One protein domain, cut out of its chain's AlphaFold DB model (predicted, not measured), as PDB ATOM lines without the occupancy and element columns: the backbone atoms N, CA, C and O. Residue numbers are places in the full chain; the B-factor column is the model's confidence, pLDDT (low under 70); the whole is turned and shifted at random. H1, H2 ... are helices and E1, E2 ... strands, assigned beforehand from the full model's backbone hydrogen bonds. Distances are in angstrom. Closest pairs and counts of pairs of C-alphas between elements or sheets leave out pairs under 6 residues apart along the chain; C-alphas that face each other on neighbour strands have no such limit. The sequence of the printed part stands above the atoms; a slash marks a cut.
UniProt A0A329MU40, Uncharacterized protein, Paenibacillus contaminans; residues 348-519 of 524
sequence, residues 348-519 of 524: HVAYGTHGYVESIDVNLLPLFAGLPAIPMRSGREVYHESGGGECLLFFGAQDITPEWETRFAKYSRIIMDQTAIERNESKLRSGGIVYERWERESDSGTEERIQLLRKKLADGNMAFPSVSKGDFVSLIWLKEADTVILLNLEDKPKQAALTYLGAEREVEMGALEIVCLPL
ATOM      1  N   HIS A 348     144.174 169.821 217.063       94.00
ATOM      2  CA  HIS A 348     144.663 170.991 217.787       94.00
ATOM      3  C   HIS A 348     143.518 171.971 218.037       94.00
ATOM      4  O   HIS A 348     142.644 172.137 217.185       94.00
ATOM      5  N   VAL A 349     143.537 172.641 219.185       93.94
ATOM      6  CA  VAL A 349     142.574 173.687 219.551       93.94
ATOM      7  C   VAL A 349     143.311 175.015 219.604       93.94
ATOM      8  O   VAL A 349     144.205 175.191 220.428       93.94
ATOM      9  N   ALA A 350     142.988 175.927 218.693       92.62
ATOM     10  CA  ALA A 350     143.678 177.205 218.605       92.62
ATOM     11  C   ALA A 350     143.426 178.056 219.855       92.62
ATOM     12  O   ALA A 350     142.282 178.200 220.284       92.62
ATOM     13  N   TYR A 351     144.486 178.668 220.383       89.94
ATOM     14  CA  TYR A 351     144.384 179.711 221.396       89.94
ATOM     15  C   TYR A 351     145.447 180.792 221.163       89.94
ATOM     16  O   TYR A 351     146.641 180.590 221.373       89.94
ATOM     17  N   GLY A 352     144.994 181.941 220.668       89.62
ATOM     18  CA  GLY A 352     145.783 183.154 220.464       89.62
ATOM     19  C   GLY A 352     147.117 183.010 219.713       89.62
ATOM     20  O   GLY A 352     147.440 182.004 219.073       89.62
ATOM     21  N   THR A 353     147.916 184.069 219.790       90.81
ATOM     22  CA  THR A 353     149.266 184.183 219.226       90.81
ATOM     23  C   THR A 353     150.224 184.696 220.301       90.81
ATOM     24  O   THR A 353     149.883 185.582 221.091       90.81
ATOM     25  N   HIS A 354     151.416 184.110 220.385       88.62
ATOM     26  CA  HIS A 354     152.478 184.541 221.295       88.62
ATOM     27  C   HIS A 354     152.825 186.021 221.068       88.62
ATOM     28  O   HIS A 354     152.930 186.466 219.925       88.62
ATOM     29  N   GLY A 355     152.917 186.807 222.147       86.94
ATOM     30  CA  GLY A 355     153.201 188.245 222.076       86.94
ATOM     31  C   GLY A 355     152.069 189.116 221.508       86.94
ATOM     32  O   GLY A 355     152.252 190.321 221.311       86.94
ATOM     33  N   TYR A 356     150.891 188.546 221.234       86.88
ATOM     34  CA  TYR A 356     149.738 189.285 220.705       86.88
ATOM     35  C   TYR A 356     148.735 189.723 221.783       86.88
ATOM     36  O   TYR A 356     147.729 190.339 221.456       86.88
ATOM     37  N   VAL A 357     149.042 189.488 223.067       87.12
ATOM     38  CA  VAL A 357     148.263 189.988 224.218       87.12
ATOM     39  C   VAL A 357     146.779 189.603 224.127       87.12
ATOM     40  O   VAL A 357     145.878 190.419 224.314       87.12
ATOM     41  N   GLU A 358     146.526 188.350 223.772       86.25
ATOM     42  CA  GLU A 358     145.190 187.759 223.738       86.25
ATOM     43  C   GLU A 358     144.952 186.992 225.038       86.25
ATOM     44  O   GLU A 358     145.882 186.404 225.593       86.25
ATOM     45  N   SER A 359     143.713 186.992 225.526       83.94
ATOM     46  CA  SER A 359     143.349 186.160 226.668       83.94
ATOM     47  C   SER A 359     143.394 184.684 226.310       83.94
ATOM     48  O   SER A 359     142.953 184.281 225.228       83.94
ATOM     49  N   ILE A 360     143.856 183.871 227.257       85.75
ATOM     50  CA  ILE A 360     143.762 182.420 227.157       85.75
ATOM     51  C   ILE A 360     142.316 182.016 227.473       85.75
ATOM     52  O   ILE A 360     141.905 181.980 228.626       85.75
ATOM     53  N   ASP A 361     141.543 181.759 226.421       82.38
ATOM     54  CA  ASP A 361     140.198 181.181 226.481       82.38
ATOM     55  C   ASP A 361     140.135 180.056 225.452       82.38
ATOM     56  O   ASP A 361     140.325 180.295 224.250       82.38
ATOM     57  N   VAL A 362     139.964 178.822 225.924       81.00
ATOM     58  CA  VAL A 362     140.073 177.636 225.078       81.00
ATOM     59  C   VAL A 362     138.865 176.738 225.227       81.00
ATOM     60  O   VAL A 362     138.328 176.492 226.301       81.00
ATOM     61  N   ASN A 363     138.430 176.221 224.085       89.88
ATOM     62  CA  ASN A 363     137.234 175.415 224.005       89.88
ATOM     63  C   ASN A 363     137.505 173.981 224.486       89.88
ATOM     64  O   ASN A 363     138.189 173.218 223.806       89.88
ATOM     65  N   LEU A 364     136.911 173.600 225.620       93.62
ATOM     66  CA  LEU A 364     137.051 172.268 226.232       93.62
ATOM     67  C   LEU A 364     136.275 171.157 225.500       93.62
ATOM     68  O   LEU A 364     136.459 169.973 225.785       93.62
ATOM     69  N   LEU A 365     135.417 171.504 224.532       94.06
ATOM     70  CA  LEU A 365     134.557 170.544 223.831       94.06
ATOM     71  C   LEU A 365     135.291 169.310 223.266       94.06
ATOM     72  O   LEU A 365     134.747 168.209 223.380       94.06
ATOM     73  N   PRO A 366     136.501 169.427 222.687       95.19
ATOM     74  CA  PRO A 366     137.242 168.275 222.175       95.19
ATOM     75  C   PRO A 366     137.620 167.263 223.262       95.19
ATOM     76  O   PRO A 366     137.615 166.061 222.993       95.19
ATOM     77  N   LEU A 367     137.883 167.732 224.488       95.75
ATOM     78  CA  LEU A 367     138.167 166.867 225.634       95.75
ATOM     79  C   LEU A 367     136.916 166.094 226.056       95.75
ATOM     80  O   LEU A 367     137.005 164.892 226.289       95.75
ATOM     81  N   PHE A 368     135.743 166.734 226.081       95.88
ATOM     82  CA  PHE A 368     134.481 166.042 226.380       95.88
ATOM     83  C   PHE A 368     134.068 165.059 225.282       95.88
ATOM     84  O   PHE A 368     133.421 164.045 225.550       95.88
ATOM     85  N   ALA A 369     134.431 165.373 224.037       94.94
ATOM     86  CA  ALA A 369     134.168 164.534 222.882       94.94
ATOM     87  C   ALA A 369     135.106 163.322 222.785       94.94
ATOM     88  O   ALA A 369     134.880 162.466 221.929       94.94
ATOM     89  N   GLY A 370     136.101 163.196 223.667       96.50
ATOM     90  CA  GLY A 370     137.045 162.081 223.660       96.50
ATOM     91  C   GLY A 370     137.909 162.065 222.409       96.50
ATOM     92  O   GLY A 370     138.108 161.012 221.800       96.50
ATOM     93  N   LEU A 371     138.379 163.247 222.010       96.12
ATOM     94  CA  LEU A 371     139.342 163.425 220.934       96.12
ATOM     95  C   LEU A 371     140.755 163.543 221.522       96.12
ATOM     96  O   LEU A 371     140.922 164.207 222.547       96.12
ATOM     97  N   PRO A 372     141.783 162.975 220.866       95.38
ATOM     98  CA  PRO A 372     143.176 163.211 221.225       95.38
ATOM     99  C   PRO A 372     143.577 164.624 220.776       95.38
ATOM    100  O   PRO A 372     144.149 164.819 219.699       95.38
ATOM    101  N   ALA A 373     143.204 165.615 221.585       94.00
ATOM    102  CA  ALA A 373     143.329 167.033 221.271       94.00
ATOM    103  C   ALA A 373     144.329 167.750 222.183       94.00
ATOM    104  O   ALA A 373     144.429 167.384 223.346       94.00
ATOM    105  N   ILE A 374     145.023 168.779 221.687       92.75
ATOM    106  CA  ILE A 374     145.898 169.648 222.500       92.75
ATOM    107  C   ILE A 374     145.645 171.137 222.208       92.75
ATOM    108  O   ILE A 374     145.384 171.485 221.049       92.75
ATOM    109  N   PRO A 375     145.704 172.033 223.214       91.38
ATOM    110  CA  PRO A 375     145.840 173.465 222.964       91.38
ATOM    111  C   PRO A 375     147.029 173.780 222.063       91.38
ATOM    112  O   PRO A 375     148.110 173.228 222.235       91.38
ATOM    113  N   MET A 376     146.847 174.726 221.147       89.12
ATOM    114  CA  MET A 376     147.902 175.197 220.266       89.12
ATOM    115  C   MET A 376     147.896 176.716 220.103       89.12
ATOM    116  O   MET A 376     146.908 177.295 219.650       89.12
ATOM    117  N   ARG A 377     149.040 177.347 220.379       87.50
ATOM    118  CA  ARG A 377     149.280 178.785 220.173       87.50
ATOM    119  C   ARG A 377     150.253 179.002 219.031       87.50
ATOM    120  O   ARG A 377     151.219 178.252 218.883       87.50
ATOM    121  N   SER A 378     150.002 180.010 218.198       88.06
ATOM    122  CA  SER A 378     150.921 180.369 217.110       88.06
ATOM    123  C   SER A 378     152.010 181.344 217.567       88.06
ATOM    124  O   SER A 378     151.882 181.963 218.618       88.06
ATOM    125  N   GLY A 379     153.081 181.489 216.783       82.31
ATOM    126  CA  GLY A 379     154.150 182.465 217.040       82.31
ATOM    127  C   GLY A 379     155.190 182.075 218.095       82.31
ATOM    128  O   GLY A 379     155.990 182.919 218.477       82.31
ATOM    129  N   ARG A 380     155.209 180.818 218.552       74.81
ATOM    130  CA  ARG A 380     156.242 180.272 219.448       74.81
ATOM    131  C   ARG A 380     156.766 178.935 218.926       74.81
ATOM    132  O   ARG A 380     156.015 178.205 218.269       74.81
ATOM    133  N   GLU A 381     158.017 178.607 219.240       65.25
ATOM    134  CA  GLU A 381     158.481 177.220 219.182       65.25
ATOM    135  C   GLU A 381     157.760 176.436 220.287       65.25
ATOM    136  O   GLU A 381     157.621 176.906 221.415       65.25
ATOM    137  N   VAL A 382     157.209 175.281 219.931       67.25
ATOM    138  CA  VAL A 382     156.467 174.404 220.842       67.25
ATOM    139  C   VAL A 382     157.271 173.129 221.040       67.25
ATOM    140  O   VAL A 382     157.877 172.630 220.091       67.25
ATOM    141  N   TYR A 383     157.275 172.595 222.262       58.09
ATOM    142  CA  TYR A 383     157.994 171.367 222.606       58.09
ATOM    143  C   TYR A 383     157.509 170.187 221.758       58.09
ATOM    144  O   TYR A 383     158.292 169.355 221.299       58.09
ATOM    145  N   HIS A 384     156.203 170.142 221.490       62.16
ATOM    146  CA  HIS A 384     155.658 169.295 220.446       62.16
ATOM    147  C   HIS A 384     155.783 170.018 219.104       62.16
ATOM    148  O   HIS A 384     154.871 170.729 218.691       62.16
ATOM    149  N   GLU A 385     156.881 169.790 218.376       54.25
ATOM    150  CA  GLU A 385     156.993 170.129 216.949       54.25
ATOM    151  C   GLU A 385     156.026 169.275 216.101       54.25
ATOM    152  O   GLU A 385     156.405 168.559 215.172       54.25
ATOM    153  N   SER A 386     154.727 169.318 216.390       54.81
ATOM    154  CA  SER A 386     153.727 168.875 215.439       54.81
ATOM    155  C   SER A 386     153.690 169.945 214.348       54.81
ATOM    156  O   SER A 386     153.086 171.015 214.464       54.81
ATOM    157  N   GLY A 387     154.429 169.685 213.269       62.19
ATOM    158  CA  GLY A 387     154.467 170.482 212.043       62.19
ATOM    159  C   GLY A 387     153.127 170.528 211.297       62.19
ATOM    160  O   GLY A 387     153.133 170.523 210.071       62.19
ATOM    161  N   GLY A 388     152.003 170.564 212.018       75.69
ATOM    162  CA  GLY A 388     150.646 170.347 211.540       75.69
ATOM    163  C   GLY A 388     149.867 169.354 212.400       75.69
ATOM    164  O   GLY A 388     150.406 168.755 213.326       75.69
ATOM    165  N   GLY A 389     148.596 169.177 212.059       86.38
ATOM    166  CA  GLY A 389     147.699 168.167 212.620       86.38
ATOM    167  C   GLY A 389     146.652 167.766 211.579       86.38
ATOM    168  O   GLY A 389     146.529 168.404 210.531       86.38
ATOM    169  N   GLU A 390     145.872 166.724 211.848       91.88
ATOM    170  CA  GLU A 390     144.764 166.344 210.962       91.88
ATOM    171  C   GLU A 390     143.652 167.401 210.986       91.88
ATOM    172  O   GLU A 390     143.050 167.695 209.952       91.88
ATOM    173  N   CYS A 391     143.411 168.017 212.147       94.06
ATOM    174  CA  CYS A 391     142.370 169.022 212.315       94.06
ATOM    175  C   CYS A 391     142.811 170.161 213.239       94.06
ATOM    176  O   CYS A 391     143.280 169.917 214.349       94.06
ATOM    177  N   LEU A 392     142.577 171.401 212.812       95.00
ATOM    178  CA  LEU A 392     142.612 172.583 213.670       95.00
ATOM    179  C   LEU A 392     141.188 173.043 213.977       95.00
ATOM    180  O   LEU A 392     140.421 173.351 213.066       95.00
ATOM    181  N   LEU A 393     140.854 173.129 215.259       95.69
ATOM    182  CA  LEU A 393     139.634 173.753 215.753       95.69
ATOM    183  C   LEU A 393     139.963 175.199 216.125       95.69
ATOM    184  O   LEU A 393     140.628 175.450 217.128       95.69
ATOM    185  N   PHE A 394     139.543 176.141 215.287       95.25
ATOM    186  CA  PHE A 394     139.780 177.569 215.472       95.25
ATOM    187  C   PHE A 394     138.469 178.225 215.917       95.25
ATOM    188  O   PHE A 394     137.686 178.709 215.100       95.25
ATOM    189  N   PHE A 395     138.188 178.130 217.217       93.25
ATOM    190  CA  PHE A 395     136.938 178.576 217.837       93.25
ATOM    191  C   PHE A 395     137.168 179.818 218.702       93.25
ATOM    192  O   PHE A 395     138.247 179.988 219.267       93.25
ATOM    193  N   GLY A 396     136.143 180.657 218.836       90.50
ATOM    194  CA  GLY A 396     136.194 181.861 219.664       90.50
ATOM    195  C   GLY A 396     136.730 183.100 218.942       90.50
ATOM    196  O   GLY A 396     136.741 183.186 217.718       90.50
ATOM    197  N   ALA A 397     137.125 184.108 219.719       88.94
ATOM    198  CA  ALA A 397     137.386 185.467 219.229       88.94
ATOM    199  C   ALA A 397     138.871 185.762 218.941       88.94
ATOM    200  O   ALA A 397     139.300 186.907 219.061       88.94
ATOM    201  N   GLN A 398     139.650 184.743 218.572       89.88
ATOM    202  CA  GLN A 398     141.086 184.886 218.317       89.88
ATOM    203  C   GLN A 398     141.355 185.515 216.945       89.88
ATOM    204  O   GLN A 398     140.647 185.229 215.971       89.88
ATOM    205  N   ASP A 399     142.395 186.344 216.845       90.81
ATOM    206  CA  ASP A 399     142.780 186.980 215.587       90.81
ATOM    207  C   ASP A 399     143.621 186.021 214.715       90.81
ATOM    208  O   ASP A 399     144.570 185.376 215.165       90.81
ATOM    209  N   ILE A 400     143.326 185.955 213.412       93.25
ATOM    210  CA  ILE A 400     144.146 185.238 212.423       93.25
ATOM    211  C   ILE A 400     145.390 186.079 212.139       93.25
ATOM    212  O   ILE A 400     145.390 186.934 211.262       93.25
ATOM    213  N   THR A 401     146.452 185.910 212.909       92.38
ATOM    214  CA  THR A 401     147.736 186.604 212.721       92.38
ATOM    215  C   THR A 401     148.548 186.020 211.550       92.38
ATOM    216  O   THR A 401     148.237 184.918 211.089       92.38
ATOM    217  N   PRO A 402     149.597 186.707 211.050       91.38
ATOM    218  CA  PRO A 402     150.497 186.142 210.033       91.38
ATOM    219  C   PRO A 402     151.096 184.780 210.429       91.38
ATOM    220  O   PRO A 402     151.316 183.895 209.594       91.38
ATOM    221  N   GLU A 403     151.325 184.580 211.725       91.44
ATOM    222  CA  GLU A 403     151.796 183.322 212.287       91.44
ATOM    223  C   GLU A 403     150.739 182.220 212.114       91.44
ATOM    224  O   GLU A 403     151.073 181.087 211.759       91.44
ATOM    225  N   TRP A 404     149.453 182.521 212.333       92.69
ATOM    226  CA  TRP A 404     148.356 181.583 212.059       92.69
ATOM    227  C   TRP A 404     148.183 181.289 210.570       92.69
ATOM    228  O   TRP A 404     148.041 180.120 210.213       92.69
ATOM    229  N   GLU A 405     148.269 182.296 209.697       91.69
ATOM    230  CA  GLU A 405     148.190 182.113 208.238       91.69
ATOM    231  C   GLU A 405     149.240 181.109 207.744       91.69
ATOM    232  O   GLU A 405     148.931 180.182 206.992       91.69
ATOM    233  N   THR A 406     150.469 181.232 208.248       89.56
ATOM    234  CA  THR A 406     151.564 180.297 207.947       89.56
ATOM    235  C   THR A 406     151.267 178.887 208.462       89.56
ATOM    236  O   THR A 406     151.645 177.887 207.843       89.56
ATOM    237  N   ARG A 407     150.589 178.776 209.609       90.25
ATOM    238  CA  ARG A 407     150.300 177.491 210.250       90.25
ATOM    239  C   ARG A 407     149.105 176.772 209.635       90.25
ATOM    240  O   ARG A 407     149.100 175.547 209.630       90.25
ATOM    241  N   PHE A 408     148.126 177.489 209.093       93.19
ATOM    242  CA  PHE A 408     146.929 176.909 208.476       93.19
ATOM    243  C   PHE A 408     147.248 175.926 207.349       93.19
ATOM    244  O   PHE A 408     146.646 174.857 207.293       93.19
ATOM    245  N   ALA A 409     148.272 176.204 206.540       90.50
ATOM    246  CA  ALA A 409     148.730 175.296 205.484       90.50
ATOM    247  C   ALA A 409     149.240 173.932 205.997       90.50
ATOM    248  O   ALA A 409     149.407 173.001 205.213       90.50
ATOM    249  N   LYS A 410     149.500 173.808 207.303       91.38
ATOM    250  CA  LYS A 410     149.974 172.576 207.941       91.38
ATOM    251  C   LYS A 410     148.839 171.653 208.394       91.38
ATOM    252  O   LYS A 410     149.113 170.567 208.891       91.38
ATOM    253  N   TYR A 411     147.579 172.065 208.255       92.56
ATOM    254  CA  TYR A 411     146.431 171.261 208.665       92.56
ATOM    255  C   TYR A 411     145.681 170.707 207.466       92.56
ATOM    256  O   TYR A 411     145.450 171.408 206.485       92.56
ATOM    257  N   SER A 412     145.257 169.445 207.563       91.50
ATOM    258  CA  SER A 412     144.390 168.853 206.538       91.50
ATOM    259  C   SER A 412     142.983 169.451 206.572       91.50
ATOM    260  O   SER A 412     142.332 169.552 205.534       91.50
ATOM    261  N   ARG A 413     142.518 169.848 207.762       93.25
ATOM    262  CA  ARG A 413     141.204 170.456 207.983       93.25
ATOM    263  C   ARG A 413     141.305 171.596 208.983       93.25
ATOM    264  O   ARG A 413     141.996 171.490 209.994       93.25
ATOM    265  N   ILE A 414     140.566 172.663 208.718       95.44
ATOM    266  CA  ILE A 414     140.399 173.793 209.630       95.44
ATOM    267  C   ILE A 414     138.904 173.962 209.836       95.44
ATOM    268  O   ILE A 414     138.168 174.118 208.864       95.44
ATOM    269  N   ILE A 415     138.450 173.913 211.082       95.56
ATOM    270  CA  ILE A 415     137.043 174.090 211.436       95.56
ATOM    271  C   ILE A 415     136.925 175.372 212.252       95.56
ATOM    272  O   ILE A 415     137.613 175.527 213.257       95.56
ATOM    273  N   MET A 416     136.044 176.273 211.820       95.81
ATOM    274  CA  MET A 416     135.800 177.558 212.477       95.81
ATOM    275  C   MET A 416     134.358 177.661 212.960       95.81
ATOM    276  O   MET A 416     133.427 177.255 212.255       95.81
ATOM    277  N   ASP A 417     134.174 178.219 214.155       93.50
ATOM    278  CA  ASP A 417     132.856 178.607 214.648       93.50
ATOM    279  C   ASP A 417     132.445 179.981 214.103       93.50
ATOM    280  O   ASP A 417     133.201 180.662 213.406       93.50
ATOM    281  N   GLN A 418     131.204 180.378 214.387       92.88
ATOM    282  CA  GLN A 418     130.680 181.647 213.897       92.88
ATOM    283  C   GLN A 418     131.470 182.849 214.426       92.88
ATOM    284  O   GLN A 418     131.756 183.769 213.662       92.88
ATOM    285  N   THR A 419     131.858 182.811 215.702       92.56
ATOM    286  CA  THR A 419     132.616 183.876 216.363       92.56
ATOM    287  C   THR A 419     133.954 184.118 215.668       92.56
ATOM    288  O   THR A 419     134.279 185.259 215.344       92.56
ATOM    289  N   ALA A 420     134.698 183.052 215.362       94.06
ATOM    290  CA  ALA A 420     135.975 183.143 214.666       94.06
ATOM    291  C   ALA A 420     135.826 183.716 213.252       94.06
ATOM    292  O   ALA A 420     136.650 184.531 212.823       94.06
ATOM    293  N   ILE A 421     134.769 183.314 212.534       95.31
ATOM    294  CA  ILE A 421     134.482 183.796 211.177       95.31
ATOM    295  C   ILE A 421     134.166 185.293 211.188       95.31
ATOM    296  O   ILE A 421     134.706 186.034 210.369       95.31
ATOM    297  N   GLU A 422     133.313 185.744 212.109       94.38
ATOM    298  CA  GLU A 422     132.930 187.154 212.234       94.38
ATOM    299  C   GLU A 422     134.117 188.025 212.643       94.38
ATOM    300  O   GLU A 422     134.365 189.059 212.022       94.38
ATOM    301  N   ARG A 423     134.902 187.571 213.629       92.19
ATOM    302  CA  ARG A 423     136.105 188.274 214.091       92.19
ATOM    303  C   ARG A 423     137.118 188.488 212.964       92.19
ATOM    304  O   ARG A 423     137.770 189.527 212.914       92.19
ATOM    305  N   ASN A 424     137.227 187.528 212.045       94.38
ATOM    306  CA  ASN A 424     138.257 187.497 211.008       94.38
ATOM    307  C   ASN A 424     137.724 187.687 209.582       94.38
ATOM    308  O   ASN A 424     138.405 187.344 208.613       94.38
ATOM    309  N   GLU A 425     136.527 188.256 209.431       94.50
ATOM    310  CA  GLU A 425     135.824 188.336 208.148       94.50
ATOM    311  C   GLU A 425     136.682 188.958 207.033       94.50
ATOM    312  O   GLU A 425     136.710 188.457 205.906       94.50
ATOM    313  N   SER A 426     137.418 190.030 207.337       91.75
ATOM    314  CA  SER A 426     138.269 190.718 206.361       91.75
ATOM    315  C   SER A 426     139.386 189.820 205.817       91.75
ATOM    316  O   SER A 426     139.597 189.787 204.604       91.75
ATOM    317  N   LYS A 427     140.045 189.049 206.691       91.31
ATOM    318  CA  LYS A 427     141.138 188.125 206.341       91.31
ATOM    319  C   LYS A 427     140.634 186.893 205.599       91.31
ATOM    320  O   LYS A 427     141.242 186.453 204.625       91.31
ATOM    321  N   LEU A 428     139.478 186.371 206.003       93.62
ATOM    322  CA  LEU A 428     138.843 185.244 205.322       93.62
ATOM    323  C   LEU A 428     138.367 185.629 203.909       93.62
ATOM    324  O   LEU A 428     138.501 184.836 202.977       93.62
ATOM    325  N   ARG A 429     137.886 186.867 203.710       89.06
ATOM    326  CA  ARG A 429     137.475 187.386 202.390       89.06
ATOM    327  C   ARG A 429     138.643 187.627 201.431       89.06
ATOM    328  O   ARG A 429     138.438 187.501 200.225       89.06
ATOM    329  N   SER A 430     139.842 187.963 201.920       81.94
ATOM    330  CA  SER A 430     141.016 188.201 201.057       81.94
ATOM    331  C   SER A 430     141.544 186.950 200.339       81.94
ATOM    332  O   SER A 430     142.324 187.092 199.401       81.94
ATOM    333  N   GLY A 431     141.048 185.758 200.695       66.81
ATOM    334  CA  GLY A 431     141.272 184.504 199.973       66.81
ATOM    335  C   GLY A 431     142.611 183.840 200.301       66.81
ATOM    336  O   GLY A 431     143.661 184.468 200.260       66.81
ATOM    337  N   GLY A 432     142.576 182.544 200.621       82.38
ATOM    338  CA  GLY A 432     143.775 181.730 200.875       82.38
ATOM    339  C   GLY A 432     143.589 180.674 201.963       82.38
ATOM    340  O   GLY A 432     144.266 179.651 201.947       82.38
ATOM    341  N   ILE A 433     142.629 180.883 202.863       90.38
ATOM    342  CA  ILE A 433     142.335 179.975 203.973       90.38
ATOM    343  C   ILE A 433     141.095 179.161 203.614       90.38
ATOM    344  O   ILE A 433     139.999 179.706 203.487       90.38
ATOM    345  N   VAL A 434     141.271 177.853 203.437       91.88
ATOM    346  CA  VAL A 434     140.159 176.915 203.251       91.88
ATOM    347  C   VAL A 434     139.748 176.401 204.622       91.88
ATOM    348  O   VAL A 434     140.554 175.797 205.325       91.88
ATOM    349  N   TYR A 435     138.498 176.646 204.998       94.88
ATOM    350  CA  TYR A 435     137.949 176.221 206.278       94.88
ATOM    351  C   TYR A 435     136.546 175.640 206.112       94.88
ATOM    352  O   TYR A 435     135.821 175.930 205.158       94.88
ATOM    353  N   GLU A 436     136.158 174.822 207.077       94.81
ATOM    354  CA  GLU A 436     134.818 174.295 207.237       94.81
ATOM    355  C   GLU A 436     134.089 175.072 208.330       94.81
ATOM    356  O   GLU A 436     134.611 175.279 209.427       94.81
ATOM    357  N   ARG A 437     132.844 175.463 208.061       93.75
ATOM    358  CA  ARG A 437     131.995 176.066 209.087       93.75
ATOM    359  C   ARG A 437     131.503 174.995 210.057       93.75
ATOM    360  O   ARG A 437     131.039 173.924 209.639       93.75
ATOM    361  N   TRP A 438     131.581 175.303 211.344       91.56
ATOM    362  CA  TRP A 438     130.849 174.601 212.385       91.56
ATOM    363  C   TRP A 438     129.479 175.261 212.556       91.56
ATOM    364  O   TRP A 438     129.355 176.358 213.097       91.56
ATOM    365  N   GLU A 439     128.446 174.608 212.028       82.31
ATOM    366  CA  GLU A 439     127.061 175.067 212.137       82.31
ATOM    367  C   GLU A 439     126.522 174.707 213.522       82.31
ATOM    368  O   GLU A 439     126.236 173.547 213.795       82.31
ATOM    369  N   ARG A 440     126.436 175.700 214.410       73.94
ATOM    370  CA  ARG A 440     125.877 175.558 215.757       73.94
ATOM    371  C   ARG A 440     124.462 176.140 215.806       73.94
ATOM    372  O   ARG A 440     124.234 177.233 215.292       73.94
ATOM    373  N   GLU A 441     123.557 175.470 216.519       61.44
ATOM    374  CA  GLU A 441     122.335 176.094 217.040       61.44
ATOM    375  C   GLU A 441     122.659 176.818 218.361       61.44
ATOM    376  O   GLU A 441     123.368 176.283 219.219       61.44
ATOM    377  N   SER A 442     122.209 178.067 218.525       59.06
ATOM    378  CA  SER A 442     122.643 178.948 219.626       59.06
ATOM    379  C   SER A 442     122.415 178.355 221.022       59.06
ATOM    380  O   SER A 442     123.207 178.632 221.927       59.06
ATOM    381  N   ASP A 443     121.437 177.459 221.167       68.56
ATOM    382  CA  ASP A 443     120.927 176.981 222.457       68.56
ATOM    383  C   ASP A 443     121.266 175.502 222.748       68.56
ATOM    384  O   ASP A 443     120.797 174.940 223.736       68.56
ATOM    385  N   SER A 444     122.094 174.857 221.914       77.81
ATOM    386  CA  SER A 444     122.448 173.438 222.082       77.81
ATOM    387  C   SER A 444     123.229 173.183 223.382       77.81
ATOM    388  O   SER A 444     124.245 173.848 223.633       77.81
ATOM    389  N   GLY A 445     122.820 172.177 224.160       87.00
ATOM    390  CA  GLY A 445     123.538 171.727 225.360       87.00
ATOM    391  C   GLY A 445     124.905 171.097 225.048       87.00
ATOM    392  O   GLY A 445     125.198 170.743 223.904       87.00
ATOM    393  N   THR A 446     125.765 170.932 226.062       89.62
ATOM    394  CA  THR A 446     127.122 170.369 225.888       89.62
ATOM    395  C   THR A 446     127.107 168.981 225.239       89.62
ATOM    396  O   THR A 446     127.888 168.734 224.323       89.62
ATOM    397  N   GLU A 447     126.182 168.102 225.628       91.31
ATOM    398  CA  GLU A 447     126.038 166.756 225.050       91.31
ATOM    399  C   GLU A 447     125.754 166.785 223.542       91.31
ATOM    400  O   GLU A 447     126.391 166.079 222.761       91.31
ATOM    401  N   GLU A 448     124.832 167.643 223.107       91.38
ATOM    402  CA  GLU A 448     124.506 167.809 221.691       91.38
ATOM    403  C   GLU A 448     125.705 168.353 220.908       91.38
ATOM    404  O   GLU A 448     126.034 167.852 219.829       91.38
ATOM    405  N   ARG A 449     126.431 169.315 221.491       92.12
ATOM    406  CA  ARG A 449     127.668 169.853 220.909       92.12
ATOM    407  C   ARG A 449     128.738 168.774 220.754       92.12
ATOM    408  O   ARG A 449     129.436 168.771 219.740       92.12
ATOM    409  N   ILE A 450     128.854 167.851 221.713       94.06
ATOM    410  CA  ILE A 450     129.768 166.703 221.628       94.06
ATOM    411  C   ILE A 450     129.403 165.834 220.420       94.06
ATOM    412  O   ILE A 450     130.271 165.519 219.605       94.06
ATOM    413  N   GLN A 451     128.123 165.479 220.270       91.75
ATOM    414  CA  GLN A 451     127.659 164.641 219.158       91.75
ATOM    415  C   GLN A 451     127.869 165.317 217.802       91.75
ATOM    416  O   GLN A 451     128.332 164.687 216.850       91.75
ATOM    417  N   LEU A 452     127.584 166.616 217.722       91.75
ATOM    418  CA  LEU A 452     127.780 167.403 216.513       91.75
ATOM    419  C   LEU A 452     129.259 167.470 216.109       91.75
ATOM    420  O   LEU A 452     129.576 167.266 214.937       91.75
ATOM    421  N   LEU A 453     130.168 167.704 217.065       92.50
ATOM    422  CA  LEU A 453     131.607 167.723 216.797       92.50
ATOM    423  C   LEU A 453     132.108 166.347 216.334       92.50
ATOM    424  O   LEU A 453     132.823 166.261 215.335       92.50
ATOM    425  N   ARG A 454     131.693 165.265 217.006       91.38
ATOM    426  CA  ARG A 454     132.037 163.888 216.611       91.38
ATOM    427  C   ARG A 454     131.583 163.578 215.194       91.38
ATOM    428  O   ARG A 454     132.381 163.103 214.394       91.38
ATOM    429  N   LYS A 455     130.332 163.908 214.860       89.75
ATOM    430  CA  LYS A 455     129.783 163.731 213.511       89.75
ATOM    431  C   LYS A 455     130.595 164.507 212.472       89.75
ATOM    432  O   LYS A 455     131.024 163.932 211.478       89.75
ATOM    433  N   LYS A 456     130.873 165.788 212.744       89.94
ATOM    434  CA  LYS A 456     131.654 166.665 211.859       89.94
ATOM    435  C   LYS A 456     133.052 166.109 211.564       89.94
ATOM    436  O   LYS A 456     133.572 166.282 210.459       89.94
ATOM    437  N   LEU A 457     133.676 165.455 212.542       87.12
ATOM    438  CA  LEU A 457     134.997 164.852 212.379       87.12
ATOM    439  C   LEU A 457     134.939 163.464 211.721       87.12
ATOM    440  O   LEU A 457     135.781 163.182 210.869       87.12
ATOM    441  N   ALA A 458     133.925 162.649 212.030       82.00
ATOM    442  CA  ALA A 458     133.724 161.311 211.468       82.00
ATOM    443  C   ALA A 458     133.558 161.303 209.938       82.00
ATOM    444  O   ALA A 458     134.053 160.386 209.283       82.00
ATOM    445  N   ASP A 459     132.965 162.355 209.363       73.31
ATOM    446  CA  ASP A 459     132.823 162.527 207.907       73.31
ATOM    447  C   ASP A 459     134.178 162.540 207.153       73.31
ATOM    448  O   ASP A 459     134.217 162.414 205.930       73.31
ATOM    449  N   GLY A 460     135.303 162.678 207.868       65.62
ATOM    450  CA  GLY A 460     136.647 162.814 207.304       65.62
ATOM    451  C   GLY A 460     137.523 161.555 207.261       65.62
ATOM    452  O   GLY A 460     138.700 161.710 206.959       65.62
ATOM    453  N   ASN A 461     137.017 160.347 207.562       68.94
ATOM    454  CA  ASN A 461     137.839 159.124 207.713       68.94
ATOM    455  C   ASN A 461     139.043 159.339 208.660       68.94
ATOM    456  O   ASN A 461     140.199 159.293 208.241       68.94
ATOM    457  N   MET A 462     138.767 159.581 209.944       78.50
ATOM    458  CA  MET A 462     139.806 159.829 210.954       78.50
ATOM    459  C   MET A 462     140.773 158.643 211.090       78.50
ATOM    460  O   MET A 462     140.344 157.498 211.256       78.50
ATOM    461  N   ALA A 463     142.081 158.920 211.084       86.88
ATOM    462  CA  ALA A 463     143.131 157.909 211.243       86.88
ATOM    463  C   ALA A 463     143.622 157.765 212.700       86.88
ATOM    464  O   ALA A 463     144.694 157.211 212.956       86.88
ATOM    465  N   PHE A 464     142.838 158.251 213.664       93.38
ATOM    466  CA  PHE A 464     143.159 158.264 215.090       93.38
ATOM    467  C   PHE A 464     141.988 157.760 215.946       93.38
ATOM    468  O   PHE A 464     140.839 157.796 215.500       93.38
ATOM    469  N   PRO A 465     142.256 157.250 217.163       95.44
ATOM    470  CA  PRO A 465     141.207 156.764 218.049       95.44
ATOM    471  C   PRO A 465     140.353 157.914 218.587       95.44
ATOM    472  O   PRO A 465     140.863 158.988 218.895       95.44
ATOM    473  N   SER A 466     139.055 157.670 218.747       95.69
ATOM    474  CA  SER A 466     138.110 158.638 219.312       95.69
ATOM    475  C   SER A 466     136.993 157.938 220.075       95.69
ATOM    476  O   SER A 466     136.685 156.776 219.805       95.69
ATOM    477  N   VAL A 467     136.360 158.635 221.014       96.19
ATOM    478  CA  VAL A 467     135.148 158.135 221.672       96.19
ATOM    479  C   VAL A 467     133.936 158.385 220.761       96.19
ATOM    480  O   VAL A 467     133.651 159.530 220.421       96.19
ATOM    481  N   SER A 468     133.212 157.334 220.367       93.19
ATOM    482  CA  SER A 468     131.988 157.408 219.547       93.19
ATOM    483  C   SER A 468     130.715 157.526 220.394       93.19
ATOM    484  O   SER A 468     129.769 158.208 220.000       93.19
ATOM    485  N   LYS A 469     130.699 156.921 221.588       93.50
ATOM    486  CA  LYS A 469     129.573 156.935 222.541       93.50
ATOM    487  C   LYS A 469     130.070 157.229 223.953       93.50
ATOM    488  O   LYS A 469     131.162 156.808 224.313       93.50
ATOM    489  N   GLY A 470     129.246 157.905 224.750       92.00
ATOM    490  CA  GLY A 470     129.617 158.406 226.074       92.00
ATOM    491  C   GLY A 470     130.133 159.838 225.963       92.00
ATOM    492  O   GLY A 470     131.051 160.128 225.204       92.00
ATOM    493  N   ASP A 471     129.462 160.755 226.629       93.00
ATOM    494  CA  ASP A 471     129.827 162.157 226.817       93.00
ATOM    495  C   ASP A 471     130.829 162.311 227.972       93.00
ATOM    496  O   ASP A 471     130.969 161.406 228.791       93.00
ATOM    497  N   PHE A 472     131.535 163.439 228.062       96.69
ATOM    498  CA  PHE A 472     132.439 163.737 229.187       96.69
ATOM    499  C   PHE A 472     133.492 162.642 229.467       96.69
ATOM    500  O   PHE A 472     133.824 162.356 230.618       96.69
ATOM    501  N   VAL A 473     134.010 162.020 228.404       97.44
ATOM    502  CA  VAL A 473     135.127 161.069 228.473       97.44
ATOM    503  C   VAL A 473     136.277 161.641 227.668       97.44
ATOM    504  O   VAL A 473     136.149 161.796 226.455       97.44
ATOM    505  N   SER A 474     137.395 161.929 228.328       97.94
ATOM    506  CA  SER A 474     138.608 162.404 227.658       97.94
ATOM    507  C   SER A 474     139.498 161.251 227.219       97.94
ATOM    508  O   SER A 474     139.480 160.173 227.813       97.94
ATOM    509  N   LEU A 475     140.269 161.483 226.155       97.88
ATOM    510  CA  LEU A 475     141.118 160.478 225.526       97.88
ATOM    511  C   LEU A 475     142.531 161.024 225.333       97.88
ATOM    512  O   LEU A 475     142.729 162.057 224.700       97.88
ATOM    513  N   ILE A 476     143.518 160.275 225.815       97.69
ATOM    514  CA  ILE A 476     144.937 160.497 225.527       97.69
ATOM    515  C   ILE A 476     145.422 159.340 224.662       97.69
ATOM    516  O   ILE A 476     145.275 158.174 225.032       97.69
ATOM    517  N   TRP A 477     146.016 159.647 223.509       97.19
ATOM    518  CA  TRP A 477     146.514 158.630 222.589       97.19
ATOM    519  C   TRP A 477     148.024 158.452 222.712       97.19
ATOM    520  O   TRP A 477     148.798 159.376 222.467       97.19
ATOM    521  N   LEU A 478     148.444 157.235 223.048       96.31
ATOM    522  CA  LEU A 478     149.839 156.816 223.106       96.31
ATOM    523  C   LEU A 478     150.146 155.960 221.879       96.31
ATOM    524  O   LEU A 478     150.191 154.731 221.953       96.31
ATOM    525  N   LYS A 479     150.305 156.621 220.726       92.50
ATOM    526  CA  LYS A 479     150.384 155.972 219.408       92.50
ATOM    527  C   LYS A 479     151.431 154.861 219.340       92.50
ATOM    528  O   LYS A 479     151.127 153.767 218.882       92.50
ATOM    529  N   GLU A 480     152.643 155.129 219.812       92.50
ATOM    530  CA  GLU A 480     153.752 154.165 219.762       92.50
ATOM    531  C   GLU A 480     153.593 153.009 220.756       92.50
ATOM    532  O   GLU A 480     154.084 151.912 220.513       92.50
ATOM    533  N   ALA A 481     152.876 153.242 221.859       94.56
ATOM    534  CA  ALA A 481     152.543 152.212 222.837       94.56
ATOM    535  C   ALA A 481     151.265 151.440 222.467       94.56
ATOM    536  O   ALA A 481     150.796 150.632 223.268       94.56
ATOM    537  N   ASP A 482     150.672 151.725 221.300       94.75
ATOM    538  CA  ASP A 482     149.424 151.127 220.822       94.75
ATOM    539  C   ASP A 482     148.317 151.131 221.895       94.75
ATOM    540  O   ASP A 482     147.621 150.146 222.134       94.75
ATOM    541  N   THR A 483     148.202 152.246 222.617       96.94
ATOM    542  CA  THR A 483     147.344 152.365 223.800       96.94
ATOM    543  C   THR A 483     146.592 153.691 223.788       96.94
ATOM    544  O   THR A 483     147.110 154.715 223.334       96.94
ATOM    545  N   VAL A 484     145.374 153.693 224.323       97.88
ATOM    546  CA  VAL A 484     144.669 154.915 224.728       97.88
ATOM    547  C   VAL A 484     144.455 154.922 226.232       97.88
ATOM    548  O   VAL A 484     144.242 153.875 226.841       97.88
ATOM    549  N   ILE A 485     144.497 156.105 226.831       98.44
ATOM    550  CA  ILE A 485     144.062 156.323 228.206       98.44
ATOM    551  C   ILE A 485     142.729 157.062 228.139       98.44
ATOM    552  O   ILE A 485     142.658 158.145 227.557       98.44
ATOM    553  N   LEU A 486     141.682 156.465 228.703       98.44
ATOM    554  CA  LEU A 486     140.364 157.075 228.835       98.44
ATOM    555  C   LEU A 486     140.180 157.591 230.257       98.44
ATOM    556  O   LEU A 486     140.505 156.882 231.207       98.44
ATOM    557  N   LEU A 487     139.635 158.796 230.397       98.56
ATOM    558  CA  LEU A 487     139.343 159.422 231.683       98.56
ATOM    559  C   LEU A 487     137.840 159.686 231.772       98.56
ATOM    560  O   LEU A 487     137.304 160.440 230.957       98.56
ATOM    561  N   ASN A 488     137.157 159.081 232.746       98.19
ATOM    562  CA  ASN A 488     135.770 159.425 233.054       98.19
ATOM    563  C   ASN A 488     135.763 160.699 233.900       98.19
ATOM    564  O   ASN A 488     136.221 160.667 235.040       98.19
ATOM    565  N   LEU A 489     135.252 161.803 233.353       97.75
ATOM    566  CA  LEU A 489     135.211 163.092 234.048       97.75
ATOM    567  C   LEU A 489     134.020 163.207 235.017       97.75
ATOM    568  O   LEU A 489     133.845 164.231 235.671       97.75
ATOM    569  N   GLU A 490     133.178 162.182 235.126       96.75
ATOM    570  CA  GLU A 490     132.037 162.188 236.036       96.75
ATOM    571  C   GLU A 490     132.256 161.325 237.281       96.75
ATOM    572  O   GLU A 490     132.861 160.253 237.256       96.75
ATOM    573  N   ASP A 491     131.646 161.759 238.381       95.56
ATOM    574  CA  ASP A 491     131.621 161.056 239.670       95.56
ATOM    575  C   ASP A 491     130.535 159.964 239.732       95.56
ATOM    576  O   ASP A 491     129.985 159.629 240.780       95.56
ATOM    577  N   LYS A 492     130.200 159.397 238.571       96.62
ATOM    578  CA  LYS A 492     129.291 158.259 238.419       96.62
ATOM    579  C   LYS A 492     129.833 157.306 237.351       96.62
ATOM    580  O   LYS A 492     130.526 157.760 236.437       96.62
ATOM    581  N   PRO A 493     129.527 156.001 237.443       97.25
ATOM    582  CA  PRO A 493     129.902 155.051 236.407       97.25
ATOM    583  C   PRO A 493     129.357 155.453 235.036       97.25
ATOM    584  O   PRO A 493     128.261 156.011 234.929       97.25
ATOM    585  N   LYS A 494     130.110 155.132 233.987       95.12
ATOM    586  CA  LYS A 494     129.801 155.480 232.606       95.12
ATOM    587  C   LYS A 494     130.123 154.331 231.658       95.12
ATOM    588  O   LYS A 494     131.096 153.607 231.842       95.12
ATOM    589  N   GLN A 495     129.308 154.197 230.617       96.50
ATOM    590  CA  GLN A 495     129.627 153.381 229.452       96.50
ATOM    591  C   GLN A 495     130.083 154.288 228.312       96.50
ATOM    592  O   GLN A 495     129.410 155.267 227.980       96.50
ATOM    593  N   ALA A 496     131.205 153.934 227.699       96.69
ATOM    594  CA  ALA A 496     131.746 154.602 226.530       96.69
ATOM    595  C   ALA A 496     131.990 153.595 225.402       96.69
ATOM    596  O   ALA A 496     132.098 152.393 225.641       96.69
ATOM    597  N   ALA A 497     132.094 154.084 224.170       96.00
ATOM    598  CA  ALA A 497     132.569 153.290 223.044       96.00
ATOM    599  C   ALA A 497     133.763 153.988 222.397       96.00
ATOM    600  O   ALA A 497     133.698 155.169 222.059       96.00
ATOM    601  N   LEU A 498     134.862 153.253 222.259       95.94
ATOM    602  CA  LEU A 498     136.077 153.679 221.578       95.94
ATOM    603  C   LEU A 498     136.027 153.186 220.134       95.94
ATOM    604  O   LEU A 498     135.893 151.986 219.909       95.94
ATOM    605  N   THR A 499     136.206 154.085 219.171       93.69
ATOM    606  CA  THR A 499     136.344 153.745 217.752       93.69
ATOM    607  C   THR A 499     137.767 154.007 217.272       93.69
ATOM    608  O   THR A 499     138.310 155.094 217.485       93.69
ATOM    609  N   TYR A 500     138.362 153.032 216.584       92.81
ATOM    610  CA  TYR A 500     139.655 153.169 215.916       92.81
ATOM    611  C   TYR A 500     139.725 152.258 214.685       92.81
ATOM    612  O   TYR A 500     139.412 151.073 214.772       92.81
ATOM    613  N   LEU A 501     140.116 152.811 213.529       88.25
ATOM    614  CA  LEU A 501     140.232 152.083 212.252       88.25
ATOM    615  C   LEU A 501     138.980 151.255 211.884       88.25
ATOM    616  O   LEU A 501     139.077 150.155 211.346       88.25
ATOM    617  N   GLY A 502     137.793 151.790 212.187       84.75
ATOM    618  CA  GLY A 502     136.502 151.154 211.905       84.75
ATOM    619  C   GLY A 502     136.076 150.067 212.898       84.75
ATOM    620  O   GLY A 502     134.956 149.572 212.790       84.75
ATOM    621  N   ALA A 503     136.920 149.714 213.870       88.81
ATOM    622  CA  ALA A 503     136.540 148.853 214.983       88.81
ATOM    623  C   ALA A 503     135.988 149.692 216.139       88.81
ATOM    624  O   ALA A 503     136.573 150.716 216.492       88.81
ATOM    625  N   GLU A 504     134.898 149.227 216.747       92.44
ATOM    626  CA  GLU A 504     134.328 149.801 217.967       92.44
ATOM    627  C   GLU A 504     134.544 148.846 219.151       92.44
ATOM    628  O   GLU A 504     134.459 147.623 219.008       92.44
ATOM    629  N   ARG A 505     134.845 149.404 220.325       94.56
ATOM    630  CA  ARG A 505     135.017 148.679 221.585       94.56
ATOM    631  C   ARG A 505     134.250 149.386 222.694       94.56
ATOM    632  O   ARG A 505     134.567 150.527 223.023       94.56
ATOM    633  N   GLU A 506     133.296 148.691 223.301       96.81
ATOM    634  CA  GLU A 506     132.623 149.174 224.509       96.81
ATOM    635  C   GLU A 506     133.552 149.092 225.727       96.81
ATOM    636  O   GLU A 506     134.368 148.173 225.864       96.81
ATOM    637  N   VAL A 507     133.433 150.085 226.602       97.06
ATOM    638  CA  VAL A 507     134.229 150.236 227.818       97.06
ATOM    639  C   VAL A 507     133.291 150.661 228.939       97.06
ATOM    640  O   VAL A 507     132.603 151.676 228.828       97.06
ATOM    641  N   GLU A 508     133.275 149.896 230.022       97.56
ATOM    642  CA  GLU A 508     132.636 150.305 231.271       97.56
ATOM    643  C   GLU A 508     133.684 150.965 232.161       97.56
ATOM    644  O   GLU A 508     134.787 150.443 232.310       97.56
ATOM    645  N   MET A 509     133.341 152.125 232.713       97.88
ATOM    646  CA  MET A 509     134.204 152.912 233.584       97.88
ATOM    647  C   MET A 509     133.459 153.217 234.883       97.88
ATOM    648  O   MET A 509     132.307 153.653 234.860       97.88
ATOM    649  N   GLY A 510     134.096 153.012 236.027       98.06
ATOM    650  CA  GLY A 510     133.637 153.481 237.328       98.06
ATOM    651  C   GLY A 510     133.641 155.009 237.431       98.06
ATOM    652  O   GLY A 510     134.125 155.721 236.548       98.06
ATOM    653  N   ALA A 511     133.084 155.523 238.529       97.56
ATOM    654  CA  ALA A 511     133.156 156.946 238.862       97.56
ATOM    655  C   ALA A 511     134.621 157.393 238.954       97.56
ATOM    656  O   ALA A 511     135.399 156.758 239.666       97.56
ATOM    657  N   LEU A 512     134.976 158.469 238.242       97.31
ATOM    658  CA  LEU A 512     136.338 159.016 238.206       97.31
ATOM    659  C   LEU A 512     137.414 157.971 237.864       97.31
ATOM    660  O   LEU A 512     138.546 158.047 238.336       97.31
ATOM    661  N   GLU A 513     137.073 156.958 237.068       97.69
ATOM    662  CA  GLU A 513     138.042 155.943 236.668       97.69
ATOM    663  C   GLU A 513     138.894 156.424 235.485       97.69
ATOM    664  O   GLU A 513     138.405 157.080 234.558       97.69
ATOM    665  N   ILE A 514     140.178 156.055 235.505       98.38
ATOM    666  CA  ILE A 514     141.092 156.188 234.370       98.38
ATOM    667  C   ILE A 514     141.473 154.791 233.883       98.38
ATOM    668  O   ILE A 514     142.055 154.008 234.629       98.38
ATOM    669  N   VAL A 515     141.193 154.485 232.618       97.50
ATOM    670  CA  VAL A 515     141.412 153.152 232.039       97.50
ATOM    671  C   VAL A 515     142.451 153.222 230.924       97.50
ATOM    672  O   VAL A 515     142.318 154.002 229.985       97.50
ATOM    673  N   CYS A 516     143.474 152.368 230.995       97.31
ATOM    674  CA  CYS A 516     144.458 152.188 229.923       97.31
ATOM    675  C   CYS A 516     144.048 151.009 229.026       97.31
ATOM    676  O   CYS A 516     143.979 149.872 229.494       97.31
ATOM    677  N   LEU A 517     143.807 151.258 227.737       95.88
ATOM    678  CA  LEU A 517     143.291 150.274 226.783       95.88
ATOM    679  C   LEU A 517     144.244 150.077 225.598       95.88
ATOM    680  O   LEU A 517     144.439 151.012 224.819       95.88
ATOM    681  N   PRO A 518     144.782 148.861 225.398       94.69
ATOM    682  CA  PRO A 518     145.482 148.511 224.166       94.69
ATOM    683  C   PRO A 518     144.536 148.554 222.959       94.69
ATOM    684  O   PRO A 518     143.391 148.094 223.060       94.69
ATOM    685  N   LEU A 519     145.018 149.058 221.823       91.06
ATOM    686  CA  LEU A 519     144.250 149.176 220.580       91.06
ATOM    687  C   LEU A 519     144.283 147.883 219.742       91.06
ATOM    688  O   LEU A 519     143.261 147.519 219.165       91.06
TER     689      LEU A 519
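Overview. This is residues 348 to 519 of the 524 residues of an uncharacterized protein of Paenibacillus contaminans (UniProt A0A329MU40). Two lobes sit end to end: a strongly twisted wall of four parallel strands, E2, E1, E3 and E4, with H2 over one face, and a small sandwich of two three-stranded sheets, E5 E8 E9 and E6 E7 E10. H1 and H5 pack on each other between the lobes, while H3 and H4 are at the far side of the first lobe. The printed part has 172 residues with five named helices and ten named strands, in the order E1 H1 E2 E3 H2 E4 H3 H4 H5 E5 E6 E7 E8 E9 E10; both sandwich sheets are antiparallel and the class is mixed, helices and strands. The whole is compact, with a radius of gyration of the C-alphas of 16.6 A and spans of 48 by 38 by 30 A.

Along the chain. E1, residues 348 to 353, begins at C-alpha 348 (144.663, 170.991, 217.787). Then come H1 (365 to 368), E2 (373 to 378, 15.9 A), E3 (389 to 394), H2 (402 to 408), E4 (411 to 416), H3 (418 to 423) and H4 (425 to 429). H5, residues 446 to 458, is 18.3 A long and begins at C-alpha 446 (127.122, 170.369, 225.888). E5 (466 to 469), E6 (473 to 478, 16.2 A), E7 (483 to 488, 16.4 A), E8 (494 to 500, 19.5 A), E9 (503 to 509, 19.2 A) and E10 (514 to 518) follow; C-alpha 518 is at (145.482, 148.511, 224.166).

Arrangement. In the parallel sheet, these backbone pairs of neighbour strands are within hydrogen-bond range: N 349 and O 374 of E1 and E2 at 2.9 A, N 350 and O 393 of E1 and E3 at 2.9 A, and N 392 and O 413 of E3 and E4 at 2.9 A. E1, H1, E2 and E3, H2, E4 are strand-helix-strand units, parallel neighbours with a helix between, each with a right-handed crossover. H2 is on this sheet at a height of 8.4 A, only just over E1 with 3 C-alphas. H1 and H5 touch, C-alphas 365 and 450 being closest at 6.5 A. In the sandwich, two sheets face to face, N 468 and O 497 of E5 and E8 are 2.8 A apart, and N 484 and O 517 of E7 and E10 2.9 A. Hairpins E6 and E7, with N 476 and O 485 at 2.9 A, and E8 and E9, with N 498 and O 505 at 2.8 A, are within hydrogen-bond range. H2, H3, H4 and H5 have every O i to N i+4 pair within range; H1 is too short for one.

Size, cuts and confidence. The C-alphas of Ser 430 and Gly 510 are the two farthest apart, 50.7 A. The printed part has no cut. The links E1 to H1 and H4 to H5 are long. Confidence is under 70 at residues 381 to 387, 431, 441 to 443 and 460 to 461.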